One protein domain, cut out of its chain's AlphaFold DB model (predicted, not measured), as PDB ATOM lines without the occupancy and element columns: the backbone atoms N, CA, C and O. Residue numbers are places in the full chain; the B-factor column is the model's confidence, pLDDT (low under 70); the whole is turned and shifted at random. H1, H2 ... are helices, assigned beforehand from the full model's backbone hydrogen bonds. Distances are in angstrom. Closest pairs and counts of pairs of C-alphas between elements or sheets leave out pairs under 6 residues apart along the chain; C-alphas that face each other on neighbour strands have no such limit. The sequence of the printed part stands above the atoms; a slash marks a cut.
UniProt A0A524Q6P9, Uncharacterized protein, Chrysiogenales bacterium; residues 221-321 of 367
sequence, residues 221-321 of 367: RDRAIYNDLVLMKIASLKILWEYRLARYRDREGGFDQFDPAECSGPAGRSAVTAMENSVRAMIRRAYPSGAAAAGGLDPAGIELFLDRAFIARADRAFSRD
ATOM      1  N   ARG A 221       4.230  58.690 180.067       86.25
ATOM      2  CA  ARG A 221       4.224  59.867 179.177       86.25
ATOM      3  C   ARG A 221       4.063  59.483 177.701       86.25
ATOM      4  O   ARG A 221       3.184  60.010 177.027       86.25
ATOM      5  N   ASP A 222       4.870  58.536 177.223       89.00
ATOM      6  CA  ASP A 222       4.786  58.014 175.852       89.00
ATOM      7  C   ASP A 222       3.449  57.307 175.597       89.00
ATOM      8  O   ASP A 222       2.851  57.468 174.539       89.00
ATOM      9  N   ARG A 223       2.941  56.568 176.590       88.94
ATOM     10  CA  ARG A 223       1.652  55.871 176.534       88.94
ATOM     11  C   ARG A 223       0.487  56.837 176.339       88.94
ATOM     12  O   ARG A 223      -0.382  56.558 175.524       88.94
ATOM     13  N   ALA A 224       0.470  57.969 177.045       84.81
ATOM     14  CA  ALA A 224      -0.581  58.976 176.889       84.81
ATOM     15  C   ALA A 224      -0.609  59.561 175.464       84.81
ATOM     16  O   ALA A 224      -1.669  59.637 174.846       84.81
ATOM     17  N   ILE A 225       0.565  59.895 174.919       85.25
ATOM     18  CA  ILE A 225       0.747  60.376 173.538       85.25
ATOM     19  C   ILE A 225       0.307  59.317 172.518       85.25
ATOM     20  O   ILE A 225      -0.401  59.618 171.560       85.25
ATOM     21  N   TYR A 226       0.733  58.072 172.723       90.31
ATOM     22  CA  TYR A 226       0.418  56.947 171.851       90.31
ATOM     23  C   TYR A 226      -1.086  56.665 171.803       90.31
ATOM     24  O   TYR A 226      -1.673  56.562 170.724       90.31
ATOM     25  N   ASN A 227      -1.716  56.609 172.979       87.81
ATOM     26  CA  ASN A 227      -3.149  56.402 173.116       87.81
ATOM     27  C   ASN A 227      -3.937  57.537 172.451       87.81
ATOM     28  O   ASN A 227      -4.901  57.251 171.758       87.81
ATOM     29  N   ASP A 228      -3.521  58.801 172.572       87.25
ATOM     30  CA  ASP A 228      -4.217  59.926 171.928       87.25
ATOM     31  C   ASP A 228      -4.420  59.733 170.409       87.25
ATOM     32  O   ASP A 228      -5.488  60.046 169.878       87.25
ATOM     33  N   LEU A 229      -3.431  59.155 169.716       91.38
ATOM     34  CA  LEU A 229      -3.560  58.783 168.306       91.38
ATOM     35  C   LEU A 229      -4.348  57.479 168.128       91.38
ATOM     36  O   LEU A 229      -5.317  57.451 167.372       91.38
ATOM     37  N   VAL A 230      -3.978  56.393 168.813       90.50
ATOM     38  CA  VAL A 230      -4.604  55.078 168.574       90.50
ATOM     39  C   VAL A 230      -6.095  55.075 168.941       90.50
ATOM     40  O   VAL A 230      -6.904  54.569 168.165       90.50
ATOM     41  N   LEU A 231      -6.492  55.740 170.033       87.88
ATOM     42  CA  LEU A 231      -7.898  55.922 170.413       87.88
ATOM     43  C   LEU A 231      -8.685  56.730 169.369       87.88
ATOM     44  O   LEU A 231      -9.864  56.450 169.151       87.88
ATOM     45  N   MET A 232      -8.057  57.690 168.673       91.12
ATOM     46  CA  MET A 232      -8.712  58.382 167.560       91.12
ATOM     47  C   MET A 232      -8.946  57.441 166.373       91.12
ATOM     48  O   MET A 232     -10.019  57.511 165.771       91.12
ATOM     49  N   LYS A 233      -8.006  56.544 166.032       90.88
ATOM     50  CA  LYS A 233      -8.231  55.583 164.935       90.88
ATOM     51  C   LYS A 233      -9.303  54.557 165.300       90.88
ATOM     52  O   LYS A 233     -10.157  54.294 164.464       90.88
ATOM     53  N   ILE A 234      -9.315  54.072 166.542       87.88
ATOM     54  CA  ILE A 234     -10.382  53.226 167.106       87.88
ATOM     55  C   ILE A 234     -11.753  53.898 166.959       87.88
ATOM     56  O   ILE A 234     -12.661  53.326 166.362       87.88
ATOM     57  N   ALA A 235     -11.899  55.132 167.458       87.94
ATOM     58  CA  ALA A 235     -13.158  55.871 167.386       87.94
ATOM     59  C   ALA A 235     -13.602  56.096 165.929       87.94
ATOM     60  O   ALA A 235     -14.776  55.944 165.602       87.94
ATOM     61  N   SER A 236     -12.647  56.406 165.048       90.00
ATOM     62  CA  SER A 236     -12.885  56.588 163.611       90.00
ATOM     63  C   SER A 236     -13.341  55.286 162.939       90.00
ATOM     64  O   SER A 236     -14.280  55.306 162.152       90.00
ATOM     65  N   LEU A 237     -12.718  54.152 163.271       88.31
ATOM     66  CA  LEU A 237     -13.060  52.826 162.753       88.31
ATOM     67  C   LEU A 237     -14.458  52.383 163.209       88.31
ATOM     68  O   LEU A 237     -15.243  51.931 162.382       88.31
ATOM     69  N   LYS A 238     -14.795  52.577 164.493       85.56
ATOM     70  CA  LYS A 238     -16.141  52.313 165.028       85.56
ATOM     71  C   LYS A 238     -17.201  53.127 164.281       85.56
ATOM     72  O   LYS A 238     -18.181  52.564 163.806       85.56
ATOM     73  N   ILE A 239     -16.985  54.437 164.133       85.62
ATOM     74  CA  ILE A 239     -17.911  55.317 163.407       85.62
ATOM     75  C   ILE A 239     -18.034  54.876 161.941       85.62
ATOM     76  O   ILE A 239     -19.146  54.757 161.437       85.62
ATOM     77  N   LEU A 240     -16.926  54.580 161.257       86.94
ATOM     78  CA  LEU A 240     -16.954  54.105 159.870       86.94
ATOM     79  C   LEU A 240     -17.767  52.808 159.720       86.94
ATOM     80  O   LEU A 240     -18.601  52.718 158.819       86.94
ATOM     81  N   TRP A 241     -17.573  51.835 160.613       83.88
ATOM     82  CA  TRP A 241     -18.345  50.594 160.603       83.88
ATOM     83  C   TRP A 241     -19.824  50.809 160.939       83.88
ATOM     84  O   TRP A 241     -20.663  50.182 160.305       83.88
ATOM     85  N   GLU A 242     -20.185  51.755 161.811       80.94
ATOM     86  CA  GLU A 242     -21.592  52.143 161.999       80.94
ATOM     87  C   GLU A 242     -22.231  52.691 160.713       80.94
ATOM     88  O   GLU A 242     -23.362  52.318 160.405       80.94
ATOM     89  N   TYR A 243     -21.525  53.538 159.951       80.69
ATOM     90  CA  TYR A 243     -22.008  54.059 158.663       80.69
ATOM     91  C   TYR A 243     -22.096  52.966 157.586       80.69
ATOM     92  O   TYR A 243     -23.054  52.949 156.812       80.69
ATOM     93  N   ARG A 244     -21.128  52.038 157.534       81.19
ATOM     94  CA  ARG A 244     -21.145  50.894 156.606       81.19
ATOM     95  C   ARG A 244     -22.287  49.924 156.942       81.19
ATOM     96  O   ARG A 244     -23.111  49.641 156.079       81.19
ATOM     97  N   LEU A 245     -22.389  49.480 158.198       75.06
ATOM     98  CA  LEU A 245     -23.387  48.506 158.664       75.06
ATOM     99  C   LEU A 245     -24.806  49.082 158.763       75.06
ATOM    100  O   LEU A 245     -25.765  48.320 158.702       75.06
ATOM    101  N   ALA A 246     -24.983  50.407 158.831       73.25
ATOM    102  CA  ALA A 246     -26.307  51.030 158.728       73.25
ATOM    103  C   ALA A 246     -27.064  50.636 157.444       73.25
ATOM    104  O   ALA A 246     -28.290  50.582 157.470       73.25
ATOM    105  N   ARG A 247     -26.350  50.298 156.357       67.62
ATOM    106  CA  ARG A 247     -26.928  49.785 155.098       67.62
ATOM    107  C   ARG A 247     -27.425  48.333 155.174       67.62
ATOM    108  O   ARG A 247     -28.110  47.892 154.261       67.62
ATOM    109  N   TYR A 248     -27.086  47.609 156.241       63.28
ATOM    110  CA  TYR A 248     -27.356  46.177 156.426       63.28
ATOM    111  C   TYR A 248     -28.145  45.880 157.720       63.28
ATOM    112  O   TYR A 248     -28.320  44.720 158.078       63.28
ATOM    113  N   ARG A 249     -28.628  46.918 158.424       54.53
ATOM    114  CA  ARG A 249     -29.165  46.847 159.801       54.53
ATOM    115  C   ARG A 249     -30.375  45.939 160.027       54.53
ATOM    116  O   ARG A 249     -30.640  45.611 161.179       54.53
ATOM    117  N   ASP A 250     -31.067  45.514 158.976       53.84
ATOM    118  CA  ASP A 250     -32.164  44.542 159.076       53.84
ATOM    119  C   ASP A 250     -31.660  43.091 159.253       53.84
ATOM    120  O   ASP A 250     -32.466  42.170 159.382       53.84
ATOM    121  N   ARG A 251     -30.335  42.862 159.245       48.22
ATOM    122  CA  ARG A 251     -29.698  41.539 159.363       48.22
ATOM    123  C   ARG A 251     -28.618  41.502 160.449       48.22
ATOM    124  O   ARG A 251     -27.432  41.433 160.152       48.22
ATOM    125  N   GLU A 252     -29.101  41.457 161.690       45.00
ATOM    126  CA  GLU A 252     -28.390  40.997 162.897       45.00
ATOM    127  C   GLU A 252     -27.367  41.936 163.562       45.00
ATOM    128  O   GLU A 252     -26.810  42.860 162.976       45.00
ATOM    129  N   GLY A 253     -27.142  41.641 164.851       45.44
ATOM    130  CA  GLY A 253     -25.839  41.709 165.519       45.44
ATOM    131  C   GLY A 253     -25.047  43.001 165.356       45.44
ATOM    132  O   GLY A 253     -24.166  43.100 164.504       45.44
ATOM    133  N   GLY A 254     -25.287  43.974 166.239       47.41
ATOM    134  CA  GLY A 254     -24.446  45.167 166.308       47.41
ATOM    135  C   GLY A 254     -22.965  44.818 166.501       47.41
ATOM    136  O   GLY A 254     -22.639  43.839 167.163       47.41
ATOM    137  N   PHE A 255     -22.082  45.658 165.948       51.72
ATOM    138  CA  PHE A 255     -20.635  45.624 166.182       51.72
ATOM    139  C   PHE A 255     -20.355  45.400 167.674       51.72
ATOM    140  O   PHE A 255     -20.581  46.315 168.474       51.72
ATOM    141  N   ASP A 256     -19.886  44.195 168.032       52.97
ATOM    142  CA  ASP A 256     -19.445  43.869 169.389       52.97
ATOM    143  C   ASP A 256     -18.504  44.972 169.832       52.97
ATOM    144  O   ASP A 256     -17.457  45.185 169.206       52.97
ATOM    145  N   GLN A 257     -18.935  45.720 170.849       53.69
ATOM    146  CA  GLN A 257     -18.299  46.971 171.219       53.69
ATOM    147  C   GLN A 257     -16.823  46.688 171.461       53.69
ATOM    148  O   GLN A 257     -16.495  45.999 172.421       53.69
ATOM    149  N   PHE A 258     -15.953  47.222 170.593       53.81
ATOM    150  CA  PHE A 258     -14.516  47.282 170.843       53.81
ATOM    151  C   PHE A 258     -14.351  47.757 172.284       53.81
ATOM    152  O   PHE A 258     -14.712  48.903 172.565       53.81
ATOM    153  N   ASP A 259     -13.907  46.883 173.191       57.66
ATOM    154  CA  ASP A 259     -13.857  47.232 174.602       57.66
ATOM    155  C   ASP A 259     -12.572  48.026 174.842       57.66
ATOM    156  O   ASP A 259     -11.468  47.470 174.860       57.66
ATOM    157  N   PRO A 260     -12.666  49.343 175.086       54.09
ATOM    158  CA  PRO A 260     -11.480  50.147 175.321       54.09
ATOM    159  C   PRO A 260     -10.747  49.736 176.603       54.09
ATOM    160  O   PRO A 260      -9.584  50.106 176.791       54.09
ATOM    161  N   ALA A 261     -11.413  48.987 177.493       54.94
ATOM    162  CA  ALA A 261     -10.805  48.439 178.688       54.94
ATOM    163  C   ALA A 261      -9.764  47.361 178.399       54.94
ATOM    164  O   ALA A 261      -8.780  47.285 179.133       54.94
ATOM    165  N   GLU A 262      -9.892  46.604 177.309       55.84
ATOM    166  CA  GLU A 262      -8.844  45.670 176.893       55.84
ATOM    167  C   GLU A 262      -7.549  46.430 176.578       55.84
ATOM    168  O   GLU A 262      -6.452  46.039 176.982       55.84
ATOM    169  N   CYS A 263      -7.674  47.585 175.925       50.97
ATOM    170  CA  CYS A 263      -6.539  48.382 175.473       50.97
ATOM    171  C   CYS A 263      -5.970  49.335 176.537       50.97
ATOM    172  O   CYS A 263      -4.802  49.717 176.457       50.97
ATOM    173  N   SER A 264      -6.767  49.778 177.514       53.00
ATOM    174  CA  SER A 264      -6.373  50.837 178.467       53.00
ATOM    175  C   SER A 264      -6.927  50.682 179.895       53.00
ATOM    176  O   SER A 264      -6.846  51.622 180.686       53.00
ATOM    177  N   GLY A 265      -7.455  49.509 180.259       61.56
ATOM    178  CA  GLY A 265      -8.104  49.263 181.553       61.56
ATOM    179  C   GLY A 265      -9.434  50.020 181.704       61.56
ATOM    180  O   GLY A 265      -9.836  50.734 180.789       61.56
ATOM    181  N   PRO A 266     -10.139  49.931 182.847       62.66
ATOM    182  CA  PRO A 266     -11.472  50.528 183.007       62.66
ATOM    183  C   PRO A 266     -11.569  52.019 182.627       62.66
ATOM    184  O   PRO A 266     -12.543  52.431 181.999       62.66
ATOM    185  N   ALA A 267     -10.525  52.811 182.907       63.28
ATOM    186  CA  ALA A 267     -10.421  54.219 182.501       63.28
ATOM    187  C   ALA A 267     -10.384  54.429 180.968       63.28
ATOM    188  O   ALA A 267     -10.778  55.482 180.466       63.28
ATOM    189  N   GLY A 268      -9.954  53.413 180.216       68.62
ATOM    190  CA  GLY A 268      -9.980  53.370 178.759       68.62
ATOM    191  C   GLY A 268     -11.378  53.529 178.171       68.62
ATOM    192  O   GLY A 268     -11.508  54.206 177.150       68.62
ATOM    193  N   ARG A 269     -12.427  52.974 178.814       73.81
ATOM    194  CA  ARG A 269     -13.824  53.089 178.333       73.81
ATOM    195  C   ARG A 269     -14.209  54.557 178.192       73.81
ATOM    196  O   ARG A 269     -14.564  55.010 177.107       73.81
ATOM    197  N   SER A 270     -14.025  55.319 179.268       79.19
ATOM    198  CA  SER A 270     -14.282  56.759 179.308       79.19
ATOM    199  C   SER A 270     -13.443  57.531 178.287       79.19
ATOM    200  O   SER A 270     -13.952  58.455 177.656       79.19
ATOM    201  N   ALA A 271     -12.179  57.141 178.081       80.88
ATOM    202  CA  ALA A 271     -11.288  57.792 177.123       80.88
ATOM    203  C   ALA A 271     -11.728  57.595 175.658       80.88
ATOM    204  O   ALA A 271     -11.728  58.561 174.894       80.88
ATOM    205  N   VAL A 272     -12.156  56.388 175.262       79.00
ATOM    206  CA  VAL A 272     -12.718  56.162 173.917       79.00
ATOM    207  C   VAL A 272     -14.062  56.843 173.758       79.00
ATOM    208  O   VAL A 272     -14.239  57.520 172.755       79.00
ATOM    209  N   THR A 273     -14.975  56.762 174.728       83.12
ATOM    210  CA  THR A 273     -16.268  57.461 174.634       83.12
ATOM    211  C   THR A 273     -16.077  58.977 174.491       83.12
ATOM    212  O   THR A 273     -16.746  59.618 173.683       83.12
ATOM    213  N   ALA A 274     -15.111  59.568 175.205       88.00
ATOM    214  CA  ALA A 274     -14.746  60.975 175.041       88.00
ATOM    215  C   ALA A 274     -14.148  61.276 173.651       88.00
ATOM    216  O   ALA A 274     -14.522  62.269 173.021       88.00
ATOM    217  N   MET A 275     -13.257  60.417 173.142       89.88
ATOM    218  CA  MET A 275     -12.671  60.560 171.805       89.88
ATOM    219  C   MET A 275     -13.722  60.403 170.697       89.88
ATOM    220  O   MET A 275     -13.761  61.198 169.765       89.88
ATOM    221  N   GLU A 276     -14.625  59.435 170.819       88.06
ATOM    222  CA  GLU A 276     -15.748  59.205 169.911       88.06
ATOM    223  C   GLU A 276     -16.687  60.413 169.874       88.06
ATOM    224  O   GLU A 276     -16.982  60.928 168.798       88.06
ATOM    225  N   ASN A 277     -17.078  60.940 171.039       90.12
ATOM    226  CA  ASN A 277     -17.876  62.163 171.132       90.12
ATOM    227  C   ASN A 277     -17.175  63.362 170.471       90.12
ATOM    228  O   ASN A 277     -17.831  64.160 169.794       90.12
ATOM    229  N   SER A 278     -15.849  63.464 170.609       92.19
ATOM    230  CA  SER A 278     -15.027  64.473 169.932       92.19
ATOM    231  C   SER A 278     -15.037  64.298 168.407       92.19
ATOM    232  O   SER A 278     -15.315  65.252 167.680       92.19
ATOM    233  N   VAL A 279     -14.845  63.076 167.897       90.25
ATOM    234  CA  VAL A 279     -14.901  62.776 166.454       90.25
ATOM    235  C   VAL A 279     -16.300  63.031 165.882       90.25
ATOM    236  O   VAL A 279     -16.426  63.730 164.876       90.25
ATOM    237  N   ARG A 280     -17.374  62.593 166.555       89.50
ATOM    238  CA  ARG A 280     -18.759  62.907 166.159       89.50
ATOM    239  C   ARG A 280     -19.068  64.406 166.224       89.50
ATOM    240  O   ARG A 280     -19.899  64.894 165.460       89.50
ATOM    241  N   ALA A 281     -18.437  65.166 167.120       90.19
ATOM    242  CA  ALA A 281     -18.544  66.626 167.131       90.19
ATOM    243  C   ALA A 281     -17.805  67.271 165.943       90.19
ATOM    244  O   ALA A 281     -18.325  68.225 165.371       90.19
ATOM    245  N   MET A 282     -16.649  66.738 165.525       90.31
ATOM    246  CA  MET A 282     -15.964  67.183 164.303       90.31
ATOM    247  C   MET A 282     -16.812  66.918 163.050       90.31
ATOM    248  O   MET A 282     -16.999  67.839 162.260       90.31
ATOM    249  N   ILE A 283     -17.399  65.721 162.911       87.25
ATOM    250  CA  ILE A 283     -18.301  65.384 161.791       87.25
ATOM    251  C   ILE A 283     -19.499  66.344 161.751       87.25
ATOM    252  O   ILE A 283     -19.757  66.951 160.718       87.25
ATOM    253  N   ARG A 284     -20.196  66.556 162.879       85.62
ATOM    254  CA  ARG A 284     -21.359  67.469 162.949       85.62
ATOM    255  C   ARG A 284     -21.028  68.932 162.630       85.62
ATOM    256  O   ARG A 284     -21.903  69.656 162.173       85.62
ATOM    257  N   ARG A 285     -19.792  69.378 162.882       86.25
ATOM    258  CA  ARG A 285     -19.322  70.725 162.508       86.25
ATOM    259  C   ARG A 285     -19.006  70.831 161.017       86.25
ATOM    260  O   ARG A 285     -19.319  71.852 160.421       86.25
ATOM    261  N   ALA A 286     -18.402  69.794 160.436       81.44
ATOM    262  CA  ALA A 286     -18.079  69.744 159.010       81.44
ATOM    263  C   ALA A 286     -19.322  69.541 158.125       81.44
ATOM    264  O   ALA A 286     -19.373  70.050 157.010       81.44
ATOM    265  N   TYR A 287     -20.338  68.843 158.640       77.06
ATOM    266  CA  TYR A 287     -21.587  68.548 157.938       77.06
ATOM    267  C   TYR A 287     -22.804  68.981 158.777       77.06
ATOM    268  O   TYR A 287     -23.409  68.149 159.462       77.06
ATOM    269  N   PRO A 288     -23.179  70.277 158.741       69.69
ATOM    270  CA  PRO A 288     -24.391  70.771 159.385       69.69
ATOM    271  C   PRO A 288     -25.655  70.049 158.894       69.69
ATOM    272  O   PRO A 288     -25.708  69.510 157.785       69.69
ATOM    273  N   SER A 289     -26.695  70.070 159.729       56.38
ATOM    274  CA  SER A 289     -27.820  69.120 159.743       56.38
ATOM    275  C   SER A 289     -28.629  68.939 158.448       56.38
ATOM    276  O   SER A 289     -29.394  67.983 158.368       56.38
ATOM    277  N   GLY A 290     -28.467  69.789 157.429       49.50
ATOM    278  CA  GLY A 290     -29.118  69.622 156.123       49.50
ATOM    279  C   GLY A 290     -28.558  68.463 155.283       49.50
ATOM    280  O   GLY A 290     -29.320  67.777 154.613       49.50
ATOM    281  N   ALA A 291     -27.247  68.194 155.349       51.16
ATOM    282  CA  ALA A 291     -26.621  67.118 154.567       51.16
ATOM    283  C   ALA A 291     -26.730  65.742 155.251       51.16
ATOM    284  O   ALA A 291     -26.918  64.720 154.594       51.16
ATOM    285  N   ALA A 292     -26.646  65.717 156.586       44.97
ATOM    286  CA  ALA A 292     -26.693  64.485 157.370       44.97
ATOM    287  C   ALA A 292     -28.115  63.903 157.515       44.97
ATOM    288  O   ALA A 292     -28.258  62.689 157.629       44.97
ATOM    289  N   ALA A 293     -29.162  64.741 157.495       39.22
ATOM    290  CA  ALA A 293     -30.553  64.289 157.627       39.22
ATOM    291  C   ALA A 293     -31.143  63.702 156.328       39.22
ATOM    292  O   ALA A 293     -32.079  62.913 156.387       39.22
ATOM    293  N   ALA A 294     -30.586  64.050 155.163       39.03
ATOM    294  CA  ALA A 294     -31.075  63.622 153.848       39.03
ATOM    295  C   ALA A 294     -30.441  62.306 153.337       39.03
ATOM    296  O   ALA A 294     -30.413  62.059 152.136       39.03
ATOM    297  N   GLY A 295     -29.849  61.493 154.223       43.81
ATOM    298  CA  GLY A 295     -29.097  60.283 153.841       43.81
ATOM    299  C   GLY A 295     -27.793  60.552 153.065       43.81
ATOM    300  O   GLY A 295     -27.190  59.625 152.536       43.81
ATOM    301  N   GLY A 296     -27.347  61.812 152.998       46.25
ATOM    302  CA  GLY A 296     -26.351  62.308 152.039       46.25
ATOM    303  C   GLY A 296     -24.873  62.127 152.405       46.25
ATOM    304  O   GLY A 296     -24.031  62.819 151.835       46.25
ATOM    305  N   LEU A 297     -24.533  61.244 153.347       61.84
ATOM    306  CA  LEU A 297     -23.142  60.941 153.713       61.84
ATOM    307  C   LEU A 297     -22.814  59.483 153.389       61.84
ATOM    308  O   LEU A 297     -22.999  58.586 154.212       61.84
ATOM    309  N   ASP A 298     -22.318  59.262 152.171       75.69
ATOM    310  CA  ASP A 298     -21.774  57.970 151.758       75.69
ATOM    311  C   ASP A 298     -20.551  57.582 152.626       75.69
ATOM    312  O   ASP A 298     -19.723  58.452 152.934       75.69
ATOM    313  N   PRO A 299     -20.395  56.300 153.021       80.94
ATOM    314  CA  PRO A 299     -19.275  55.849 153.839       80.94
ATOM    315  C   PRO A 299     -17.887  56.200 153.291       80.94
ATOM    316  O   PRO A 299     -16.990  56.433 154.098       80.94
ATOM    317  N   ALA A 300     -17.692  56.309 151.969       81.94
ATOM    318  CA  ALA A 300     -16.408  56.730 151.402       81.94
ATOM    319  C   ALA A 300     -16.081  58.196 151.738       81.94
ATOM    320  O   ALA A 300     -14.933  58.521 152.045       81.94
ATOM    321  N   GLY A 301     -17.087  59.078 151.759       82.81
ATOM    322  CA  GLY A 301     -16.935  60.474 152.181       82.81
ATOM    323  C   GLY A 301     -16.600  60.603 153.671       82.81
ATOM    324  O   GLY A 301     -15.724  61.386 154.044       82.81
ATOM    325  N   ILE A 302     -17.234  59.782 154.517       85.62
ATOM    326  CA  ILE A 302     -16.918  59.694 155.951       85.62
ATOM    327  C   ILE A 302     -15.503  59.151 156.180       85.62
ATOM    328  O   ILE A 302     -14.750  59.747 156.948       85.62
ATOM    329  N   GLU A 303     -15.110  58.066 155.505       88.56
ATOM    330  CA  GLU A 303     -13.755  57.502 155.594       88.56
ATOM    331  C   GLU A 303     -12.699  58.545 155.213       88.56
ATOM    332  O   GLU A 303     -11.731  58.752 155.943       88.56
ATOM    333  N   LEU A 304     -12.930  59.270 154.117       86.75
ATOM    334  CA  LEU A 304     -12.043  60.314 153.619       86.75
ATOM    335  C   LEU A 304     -11.910  61.501 154.592       86.75
ATOM    336  O   LEU A 304     -10.802  61.994 154.816       86.75
ATOM    337  N   PHE A 305     -13.012  61.933 155.214       88.62
ATOM    338  CA  PHE A 305     -12.997  62.958 156.264       88.62
ATOM    339  C   PHE A 305     -12.221  62.497 157.507       88.62
ATOM    340  O   PHE A 305     -11.374  63.232 158.027       88.62
ATOM    341  N   LEU A 306     -12.485  61.274 157.978       91.44
ATOM    342  CA  LEU A 306     -11.842  60.693 159.157       91.44
ATOM    343  C   LEU A 306     -10.335  60.503 158.948       91.44
ATOM    344  O   LEU A 306      -9.550  60.887 159.817       91.44
ATOM    345  N   ASP A 307      -9.930  59.986 157.785       91.69
ATOM    346  CA  ASP A 307      -8.527  59.828 157.404       91.69
ATOM    347  C   ASP A 307      -7.806  61.196 157.415       91.69
ATOM    348  O   ASP A 307      -6.735  61.312 158.011       91.69
ATOM    349  N   ARG A 308      -8.405  62.277 156.883       89.44
ATOM    350  CA  ARG A 308      -7.812  63.635 156.946       89.44
ATOM    351  C   ARG A 308      -7.714  64.195 158.358       89.44
ATOM    352  O   ARG A 308      -6.661  64.715 158.735       89.44
ATOM    353  N   ALA A 309      -8.786  64.095 159.143       91.69
ATOM    354  CA  ALA A 309      -8.791  64.555 160.530       91.69
ATOM    355  C   ALA A 309      -7.697  63.843 161.345       91.69
ATOM    356  O   ALA A 309      -7.023  64.465 162.175       91.69
ATOM    357  N   PHE A 310      -7.485  62.555 161.062       94.12
ATOM    358  CA  PHE A 310      -6.433  61.744 161.653       94.12
ATOM    359  C   PHE A 310      -5.029  62.152 161.178       94.12
ATOM    360  O   PHE A 310      -4.163  62.401 162.015       94.12
ATOM    361  N   ILE A 311      -4.801  62.282 159.864       94.25
ATOM    362  CA  ILE A 311      -3.521  62.724 159.275       94.25
ATOM    363  C   ILE A 311      -3.096  64.069 159.875       94.25
ATOM    364  O   ILE A 311      -1.972  64.205 160.351       94.25
ATOM    365  N   ALA A 312      -4.015  65.037 159.954       92.75
ATOM    366  CA  ALA A 312      -3.748  66.342 160.554       92.75
ATOM    367  C   ALA A 312      -3.429  66.261 162.061       92.75
ATOM    368  O   ALA A 312      -2.706  67.111 162.586       92.75
ATOM    369  N   ARG A 313      -3.948  65.259 162.787       93.69
ATOM    370  CA  ARG A 313      -3.571  65.014 164.190       93.69
ATOM    371  C   ARG A 313      -2.191  64.370 164.300       93.69
ATOM    372  O   ARG A 313      -1.408  64.825 165.129       93.69
ATOM    373  N   ALA A 314      -1.893  63.368 163.475       94.81
ATOM    374  CA  ALA A 314      -0.588  62.711 163.428       94.81
ATOM    375  C   ALA A 314       0.525  63.704 163.053       94.81
ATOM    376  O   ALA A 314       1.547  63.763 163.728       94.81
ATOM    377  N   ASP A 315       0.303  64.561 162.056       94.62
ATOM    378  CA  ASP A 315       1.269  65.590 161.665       94.62
ATOM    379  C   ASP A 315       1.560  66.584 162.801       94.62
ATOM    380  O   ASP A 315       2.714  66.775 163.186       94.62
ATOM    381  N   ARG A 316       0.514  67.117 163.452       93.12
ATOM    382  CA  ARG A 316       0.678  67.956 164.654       93.12
ATOM    383  C   ARG A 316       1.337  67.216 165.820       93.12
ATOM    384  O   ARG A 316       1.957  67.864 166.660       93.12
ATOM    385  N   ALA A 317       1.184  65.894 165.916       92.75
ATOM    386  CA  ALA A 317       1.803  65.086 166.961       92.75
ATOM    387  C   ALA A 317       3.305  64.870 166.732       92.75
ATOM    388  O   ALA A 317       4.047  64.844 167.714       92.75
ATOM    389  N   PHE A 318       3.754  64.782 165.475       94.50
ATOM    390  CA  PHE A 318       5.138  64.485 165.096       94.50
ATOM    391  C   PHE A 318       6.166  65.373 165.819       94.50
ATOM    392  O   PHE A 318       7.109  64.863 166.420       94.50
ATOM    393  N   SER A 319       5.952  66.691 165.818       89.31
ATOM    394  CA  SER A 319       6.920  67.676 166.329       89.31
ATOM    395  C   SER A 319       6.777  68.029 167.817       89.31
ATOM    396  O   SER A 319       7.486  68.919 168.281       89.31
ATOM    397  N   ARG A 320       5.868  67.399 168.585       88.75
ATOM    398  CA  ARG A 320       5.576  67.836 169.975       88.75
ATOM    399  C   ARG A 320       6.715  67.560 170.957       88.75
ATOM    400  O   ARG A 320       6.921  68.352 171.869       88.75
ATOM    401  N   ASP A 321       7.414  66.437 170.798       89.38
ATOM    402  CA  ASP A 321       8.548  66.052 171.643       89.38
ATOM    403  C   ASP A 321       9.436  65.036 170.912       89.38
ATOM    404  O   ASP A 321       9.067  63.867 170.762       89.38
TER     405      ASP A 321
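Overview. This is residues 221 to 321 of the 367 residues of an uncharacterized protein of Chrysiogenales bacterium (UniProt A0A524Q6P9). Two long helices, H1 and H5, lie side by side and run opposite ways, and a third long helix, H3, crosses over H1 on one side of this pair at a steep angle. Two short helices, H2 just before H3 and H4 just after it, lie at the two ends of H3, and a long loop, residues 249 to 259, leads from the end of H1 back to H2. The printed part has 101 residues with five named helices, H1 to H5 in order along the chain, and no named strand; its class is all helix. It is only just compact, close to loose, with a radius of gyration of the C-alphas of 14.8 A, and spans 43 by 29 by 18 A.

Along the chain. Find C-alpha 221 at (4.224, 59.867, 179.177); from there H1 runs over residues 221 to 248, 41.3 A from first to last C-alpha. H2 is residues 260 to 264, 6.0 A long. Look next at C-alpha 266 at (-11.472, 50.528, 183.007), where H3, residues 266 to 286, begins its 31.4 A. H4 is residues 289 to 293, 5.9 A long. H5, residues 299 to 318, measures 28.2 A and ends at C-alpha 318 at (5.138, 64.485, 165.096).

Arrangement. Start with H1, which touches H3 with residues 231 to 239 alone; the closest C-alphas, of Ala 235 and Glu 276, are 4.9 A apart. These two run the same way at a steep tilt of 61 degrees. H1 also touches H5, at a shallow tilt of 5 degrees, opposite ways; their closest C-alphas, of Tyr 243 and Pro 299, are 5.8 A apart. H3 and H5 are near each other, with 11 pairs of C-alphas within 10 A. H2 touches H3 at residues 266 to 272 alone, where the closest C-alphas, of Pro 260 and Arg 269, are 4.8 A apart. H1 and H2 are near each other, their closest C-alphas 8.4 A apart. H4 meets H3 only through their link and is apart from H1, H2 and H5. In H2, H4 and H5 every O i to N i+4 pair is within hydrogen-bond range; in H1 it is 20 of 24 and in H3 16 of 17.

Size, cuts and confidence. The two C-alphas farthest apart, of Asp 250 and Asp 321, are 47.7 A from each other, while the first and last printed C-alphas are 10.7 A apart. The printed part has no cut. The link from H1 to H2, 11 residues, is long; those from H2 to H3, H3 to H4 and H4 to H5 are tight. The mean pLDDT of the printed part is 76.5; look for values under 70 at residues 247 to 268 and 288 to 297.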